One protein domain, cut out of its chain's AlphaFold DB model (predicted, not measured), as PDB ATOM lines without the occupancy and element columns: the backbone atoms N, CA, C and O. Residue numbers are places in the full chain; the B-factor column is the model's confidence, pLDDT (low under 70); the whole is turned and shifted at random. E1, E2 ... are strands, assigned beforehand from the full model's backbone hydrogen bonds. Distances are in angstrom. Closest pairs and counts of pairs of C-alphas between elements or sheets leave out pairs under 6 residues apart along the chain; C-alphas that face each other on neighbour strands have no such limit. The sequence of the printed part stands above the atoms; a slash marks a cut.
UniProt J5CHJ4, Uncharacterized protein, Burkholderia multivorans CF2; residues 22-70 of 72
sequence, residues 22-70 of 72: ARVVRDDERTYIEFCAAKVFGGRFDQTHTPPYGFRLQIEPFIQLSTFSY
ATOM      1  N   ALA A  22     210.924 217.827 199.414       78.75
ATOM      2  CA  ALA A  22     211.104 216.680 198.542       78.75
ATOM      3  C   ALA A  22     210.411 216.958 197.204       78.75
ATOM      4  O   ALA A  22     209.363 217.607 197.173       78.75
ATOM      5  N   ARG A  23     210.979 216.466 196.101       79.12
ATOM      6  CA  ARG A  23     210.347 216.527 194.776       79.12
ATOM      7  C   ARG A  23     210.417 215.181 194.074       79.12
ATOM      8  O   ARG A  23     211.379 214.440 194.241       79.12
ATOM      9  N   VAL A  24     209.402 214.884 193.268       85.31
ATOM     10  CA  VAL A  24     209.415 213.731 192.363       85.31
ATOM     11  C   VAL A  24     210.066 214.166 191.058       85.31
ATOM     12  O   VAL A  24     209.594 215.107 190.422       85.31
ATOM     13  N   VAL A  25     211.124 213.471 190.663       86.44
ATOM     14  CA  VAL A  25     211.790 213.643 189.374       86.44
ATOM     15  C   VAL A  25     211.449 212.443 188.502       86.44
ATOM     16  O   VAL A  25     211.481 211.300 188.960       86.44
ATOM     17  N   ARG A  26     211.086 212.731 187.254       90.00
ATOM     18  CA  ARG A  26     210.867 211.745 186.199       90.00
ATOM     19  C   ARG A  26     211.808 212.104 185.062       90.00
ATOM     20  O   ARG A  26     211.674 213.194 184.508       90.00
ATOM     21  N   ASP A  27     212.766 211.238 184.785       82.62
ATOM     22  CA  ASP A  27     213.538 211.268 183.548       82.62
ATOM     23  C   ASP A  27     213.083 210.117 182.636       82.62
ATOM     24  O   ASP A  27     212.176 209.360 182.994       82.62
ATOM     25  N   ASP A  28     213.664 210.022 181.442       81.25
ATOM     26  CA  ASP A  28     213.236 209.061 180.420       81.25
ATOM     27  C   ASP A  28     213.377 207.592 180.867       81.25
ATOM     28  O   ASP A  28     212.730 206.712 180.299       81.25
ATOM     29  N   GLU A  29     214.186 207.311 181.896       81.75
ATOM     30  CA  GLU A  29     214.493 205.951 182.352       81.75
ATOM     31  C   GLU A  29     214.095 205.678 183.812       81.75
ATOM     32  O   GLU A  29     214.038 204.519 184.229       81.75
ATOM     33  N   ARG A  30     213.884 206.714 184.631       86.12
ATOM     34  CA  ARG A  30     213.811 206.593 186.091       86.12
ATOM     35  C   ARG A  30     212.821 207.573 186.696       86.12
ATOM     36  O   ARG A  30     212.742 208.752 186.354       86.12
ATOM     37  N   THR A  31     212.124 207.080 187.713       90.62
ATOM     38  CA  THR A  31     211.351 207.904 188.640       90.62
ATOM     39  C   THR A  31     211.966 207.799 190.029       90.62
ATOM     40  O   THR A  31     212.115 206.704 190.571       90.62
ATOM     41  N   TYR A  32     212.320 208.937 190.621       90.94
ATOM     42  CA  TYR A  32     212.882 208.990 191.971       90.94
ATOM     43  C   TYR A  32     212.414 210.219 192.743       90.94
ATOM     44  O   TYR A  32     212.014 211.239 192.182       90.94
ATOM     45  N   ILE A  33     212.464 210.111 194.066       87.50
ATOM     46  CA  ILE A  33     212.191 211.206 194.991       87.50
ATOM     47  C   ILE A  33     213.528 211.816 195.388       87.50
ATOM     48  O   ILE A  33     214.363 211.139 195.985       87.50
ATOM     49  N   GLU A  34     213.730 213.090 195.070       87.50
ATOM     50  CA  GLU A  34     214.847 213.868 195.591       87.50
ATOM     51  C   GLU A  34     214.453 214.505 196.910       87.50
ATOM     52  O   GLU A  34     213.504 215.285 196.982       87.50
ATOM     53  N   PHE A  35     215.223 214.196 197.942       82.50
ATOM     54  CA  PHE A  35     215.177 214.876 199.214       82.50
ATOM     55  C   PHE A  35     216.315 215.886 199.299       82.50
ATOM     56  O   PHE A  35     217.492 215.541 199.149       82.50
ATOM     57  N   CYS A  36     215.952 217.140 199.537       75.62
ATOM     58  CA  CYS A  36     216.868 218.264 199.453       75.62
ATOM     59  C   CYS A  36     217.411 218.584 200.846       75.62
ATOM     60  O   CYS A  36     216.643 218.928 201.745       75.62
ATOM     61  N   ALA A  37     218.732 218.538 201.020       68.94
ATOM     62  CA  ALA A  37     219.357 219.087 202.217       68.94
ATOM     63  C   ALA A  37     219.226 220.615 202.158       68.94
ATOM     64  O   ALA A  37     219.883 221.264 201.342       68.94
ATOM     65  N   ALA A  38     218.359 221.219 202.971       62.28
ATOM     66  CA  ALA A  38     218.244 222.670 202.963       62.28
ATOM     67  C   ALA A  38     219.015 223.300 204.109       62.28
ATOM     68  O   ALA A  38     218.603 223.268 205.263       62.28
ATOM     69  N   LYS A  39     220.111 223.938 203.712       54.41
ATOM     70  CA  LYS A  39     220.650 225.216 204.202       54.41
ATOM     71  C   LYS A  39     222.021 225.427 203.557       54.41
ATOM     72  O   LYS A  39     223.000 225.673 204.245       54.41
ATOM     73  N   VAL A  40     222.118 225.279 202.235       48.53
ATOM     74  CA  VAL A  40     223.437 225.380 201.597       48.53
ATOM     75  C   VAL A  40     223.756 226.828 201.246       48.53
ATOM     76  O   VAL A  40     224.737 227.328 201.764       48.53
ATOM     77  N   PHE A  41     222.902 227.564 200.521       47.38
ATOM     78  CA  PHE A  41     223.043 229.021 200.350       47.38
ATOM     79  C   PHE A  41     221.675 229.666 200.030       47.38
ATOM     80  O   PHE A  41     221.008 229.252 199.090       47.38
ATOM     81  N   GLY A  42     221.223 230.666 200.797       50.62
ATOM     82  CA  GLY A  42     220.190 231.624 200.340       50.62
ATOM     83  C   GLY A  42     218.710 231.379 200.688       50.62
ATOM     84  O   GLY A  42     217.894 232.270 200.475       50.62
ATOM     85  N   GLY A  43     218.332 230.248 201.289       50.81
ATOM     86  CA  GLY A  43     217.072 230.163 202.051       50.81
ATOM     87  C   GLY A  43     215.750 230.024 201.279       50.81
ATOM     88  O   GLY A  43     214.701 230.189 201.900       50.81
ATOM     89  N   ARG A  44     215.733 229.665 199.989       54.25
ATOM     90  CA  ARG A  44     214.481 229.280 199.310       54.25
ATOM     91  C   ARG A  44     214.664 228.086 198.381       54.25
ATOM     92  O   ARG A  44     215.300 228.186 197.343       54.25
ATOM     93  N   PHE A  45     214.041 226.970 198.748       55.81
ATOM     94  CA  PHE A  45     213.592 225.979 197.777       55.81
ATOM     95  C   PHE A  45     212.260 226.498 197.227       55.81
ATOM     96  O   PHE A  45     211.208 226.280 197.819       55.81
ATOM     97  N   ASP A  46     212.314 227.285 196.158       60.94
ATOM     98  CA  ASP A  46     211.135 227.905 195.539       60.94
ATOM     99  C   ASP A  46     210.482 227.014 194.468       60.94
ATOM    100  O   ASP A  46     209.640 227.482 193.710       60.94
ATOM    101  N   GLN A  47     210.864 225.731 194.407       58.06
ATOM    102  CA  GLN A  47     210.468 224.754 193.384       58.06
ATOM    103  C   GLN A  47     210.923 225.090 191.951       58.06
ATOM    104  O   GLN A  47     210.715 224.274 191.057       58.06
ATOM    105  N   THR A  48     211.577 226.234 191.724       63.06
ATOM    106  CA  THR A  48     212.074 226.644 190.400       63.06
ATOM    107  C   THR A  48     213.550 226.310 190.198       63.06
ATOM    108  O   THR A  48     213.966 226.029 189.076       63.06
ATOM    109  N   HIS A  49     214.328 226.251 191.282       64.75
ATOM    110  CA  HIS A  49     215.746 225.901 191.248       64.75
ATOM    111  C   HIS A  49     215.996 224.454 191.682       64.75
ATOM    112  O   HIS A  49     215.431 223.957 192.660       64.75
ATOM    113  N   THR A  50     216.884 223.774 190.956       67.50
ATOM    114  CA  THR A  50     217.359 222.441 191.330       67.50
ATOM    115  C   THR A  50     218.266 222.537 192.562       67.50
ATOM    116  O   THR A  50     219.166 223.375 192.590       67.50
ATOM    117  N   PRO A  51     218.043 221.710 193.597       71.12
ATOM    118  CA  PRO A  51     218.900 221.672 194.780       71.12
ATOM    119  C   PRO A  51     220.334 221.269 194.389       71.12
ATOM    120  O   PRO A  51     220.499 220.394 193.543       71.12
ATOM    121  N   PRO A  52     221.382 221.837 195.015       74.38
ATOM    122  CA  PRO A  52     222.766 221.557 194.632       74.38
ATOM    123  C   PRO A  52     223.221 220.147 195.022       74.38
ATOM    124  O   PRO A  52     224.114 219.602 194.385       74.38
ATOM    125  N   TYR A  53     222.629 219.542 196.056       78.81
ATOM    126  CA  TYR A  53     222.888 218.162 196.463       78.81
ATOM    127  C   TYR A  53     221.797 217.623 197.397       78.81
ATOM    128  O   TYR A  53     220.998 218.381 197.957       78.81
ATOM    129  N   GLY A  54     221.784 216.307 197.595       83.38
ATOM    130  CA  GLY A  54     220.849 215.639 198.497       83.38
ATOM    131  C   GLY A  54     220.849 214.123 198.338       83.38
ATOM    132  O   GLY A  54     221.841 213.527 197.913       83.38
ATOM    133  N   PHE A  55     219.712 213.504 198.660       86.38
ATOM    134  CA  PHE A  55     219.490 212.068 198.497       86.38
ATOM    135  C   PHE A  55     218.377 211.788 197.493       86.38
ATOM    136  O   PHE A  55     217.395 212.520 197.417       86.38
ATOM    137  N   ARG A  56     218.511 210.692 196.754       89.12
ATOM    138  CA  ARG A  56     217.497 210.124 195.873       89.12
ATOM    139  C   ARG A  56     217.015 208.808 196.438       89.12
ATOM    140  O   ARG A  56     217.829 207.966 196.810       89.12
ATOM    141  N   LEU A  57     215.702 208.642 196.437       89.00
ATOM    142  CA  LEU A  57     215.029 207.378 196.665       89.00
ATOM    143  C   LEU A  57     214.368 206.941 195.363       89.00
ATOM    144  O   LEU A  57     213.433 207.590 194.895       89.00
ATOM    145  N   GLN A  58     214.839 205.839 194.799       91.62
ATOM    146  CA  GLN A  58     214.193 205.157 193.685       91.62
ATOM    147  C   GLN A  58     213.525 203.884 194.203       91.62
ATOM    148  O   GLN A  58     214.067 203.208 195.079       91.62
ATOM    149  N   ILE A  59     212.346 203.572 193.667       88.06
ATOM    150  CA  ILE A  59     211.602 202.351 193.982       88.06
ATOM    151  C   ILE A  59     211.245 201.667 192.660       88.06
ATOM    152  O   ILE A  59     210.082 201.652 192.281       88.06
ATOM    153  N   GLU A  60     212.249 201.160 191.931       83.38
ATOM    154  CA  GLU A  60     212.003 200.279 190.776       83.38
ATOM    155  C   GLU A  60     213.287 199.609 190.247       83.38
ATOM    156  O   GLU A  60     214.225 200.326 189.885       83.38
ATOM    157  N   PRO A  61     213.370 198.261 190.179       84.69
ATOM    158  CA  PRO A  61     212.531 197.259 190.860       84.69
ATOM    159  C   PRO A  61     212.879 197.093 192.355       84.69
ATOM    160  O   PRO A  61     212.207 196.356 193.073       84.69
ATOM    161  N   PHE A  62     213.926 197.774 192.834       87.81
ATOM    162  CA  PHE A  62     214.402 197.729 194.216       87.81
ATOM    163  C   PHE A  62     214.376 199.118 194.855       87.81
ATOM    164  O   PHE A  62     214.407 200.135 194.160       87.81
ATOM    165  N   ILE A  63     214.364 199.148 196.191       86.62
ATOM    166  CA  ILE A  63     214.624 200.374 196.945       86.62
ATOM    167  C   ILE A  63     216.107 200.704 196.791       86.62
ATOM    168  O   ILE A  63     216.965 199.980 197.296       86.62
ATOM    169  N   GLN A  64     216.398 201.814 196.124       88.94
ATOM    170  CA  GLN A  64     217.747 202.335 195.984       88.94
ATOM    171  C   GLN A  64     217.825 203.721 196.614       88.94
ATOM    172  O   GLN A  64     217.078 204.630 196.249       88.94
ATOM    173  N   LEU A  65     218.759 203.871 197.552       87.44
ATOM    174  CA  LEU A  65     219.135 205.151 198.136       87.44
ATOM    175  C   LEU A  65     220.493 205.566 197.568       87.44
ATOM    176  O   LEU A  65     221.459 204.809 197.652       87.44
ATOM    177  N   SER A  66     220.583 206.768 197.011       88.44
ATOM    178  CA  SER A  66     221.840 207.318 196.487       88.44
ATOM    179  C   SER A  66     221.971 208.799 196.804       88.44
ATOM    180  O   SER A  66     220.968 209.494 196.926       88.44
ATOM    181  N   THR A  67     223.191 209.310 196.895       87.38
ATOM    182  CA  THR A  67     223.449 210.755 196.959       87.38
ATOM    183  C   THR A  67     223.450 211.370 195.561       87.38
ATOM    184  O   THR A  67     223.770 210.690 194.587       87.38
ATOM    185  N   PHE A  68     223.152 212.662 195.450       85.00
ATOM    186  CA  PHE A  68     223.324 213.423 194.211       85.00
ATOM    187  C   PHE A  68     223.974 214.779 194.473       85.00
ATOM    188  O   PHE A  68     223.867 215.319 195.574       85.00
ATOM    189  N   SER A  69     224.591 215.337 193.434       83.31
ATOM    190  CA  SER A  69     225.055 216.721 193.379       83.31
ATOM    191  C   SER A  69     224.894 217.257 191.959       83.31
ATOM    192  O   SER A  69     225.232 216.552 191.007       83.31
ATOM    193  N   TYR A  70     224.420 218.487 191.814       76.00
ATOM    194  CA  TYR A  70     224.352 219.193 190.539       76.00
ATOM    195  C   TYR A  70     225.414 220.301 190.494       76.00
ATOM    196  O   TYR A  70     225.693 220.903 191.534       76.00
TER     197      TYR A  70
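AT A GLANCE: This is residues 22 to 70 of the 72 residues of an uncharacterized protein of Burkholderia multivorans CF2 (UniProt J5CHJ4). A single strongly twisted sheet of four strands, E1 to E4 side by side in chain order, makes the body, and a wide loop, residues 37 to 52 between E2 and E3, reaches out beyond one end of the strands. The tight turns of E1 to E2 and of E3 to E4 lie at the other end, and no named helix covers either face of the sheet. The printed part has 49 residues with four named strands, E1, E2, E3 and E4 along the chain; the sheet's order is the same, all antiparallel, and the class is all strand. The whole is only just compact, close to loose, with a radius of gyration of the C-alphas of 11.4 A, and its C-alphas span 36 by 18 by 15 A.

IN THESE COORDINATES: E1 is residues 22 to 26, 13.3 A from first to last C-alpha, and begins at C-alpha 22 at (211.104, 216.680, 198.542). E2 is residues 31 to 36, 16.0 A long, and ends at C-alpha 36 at (216.868, 218.264, 199.453). After residues 37 to 52, E3 is residues 53 to 59, 19.6 A long. E4 is residues 63 to 69, 19.7 A long, and ends at C-alpha 69 at (225.055, 216.721, 193.379).

HOW THE PARTS SIT: The four strands form a meander, each strand the antiparallel neighbour of the one before. E1 and E2 are a hairpin, with 151 degrees between their directions; the C-alphas of Ala 22 and Phe 35 face each other at 4.5 A, and N 25 and O 32 are within hydrogen-bond range at 2.8 A. E2 and E3 are a hairpin too, at 148 degrees; the C-alphas of Tyr 32 and Gln 58 face each other at 4.4 A, and N 33 and O 57 are 2.8 A apart, within hydrogen-bond range. E3 and E4 are a third hairpin, at 158 degrees; the C-alphas of Tyr 53 and Ser 69 face each other at 4.0 A, and N 56 and O 66 are within hydrogen-bond range at 2.7 A. E1 and E4 are the edge strands and are apart; E2 and E3 are inner strands. From edge to edge the strands' lines turn by 81 degrees, and the sheet's C-alphas lie up to 5.7 A off its best plane.

THE WHOLE: The outline is a rod, and the two C-alphas farthest apart, those of Gly 42 and Pro 61, are 36.5 A apart. The printed part has no cut. The link from E2 to E3, with 16 residues, is long; those from E1 to E2, with 4 residues, and from E3 to E4, with 3, are tight. The mean pLDDT of the printed part is 76.8, and residues 37 to 50 are under 70.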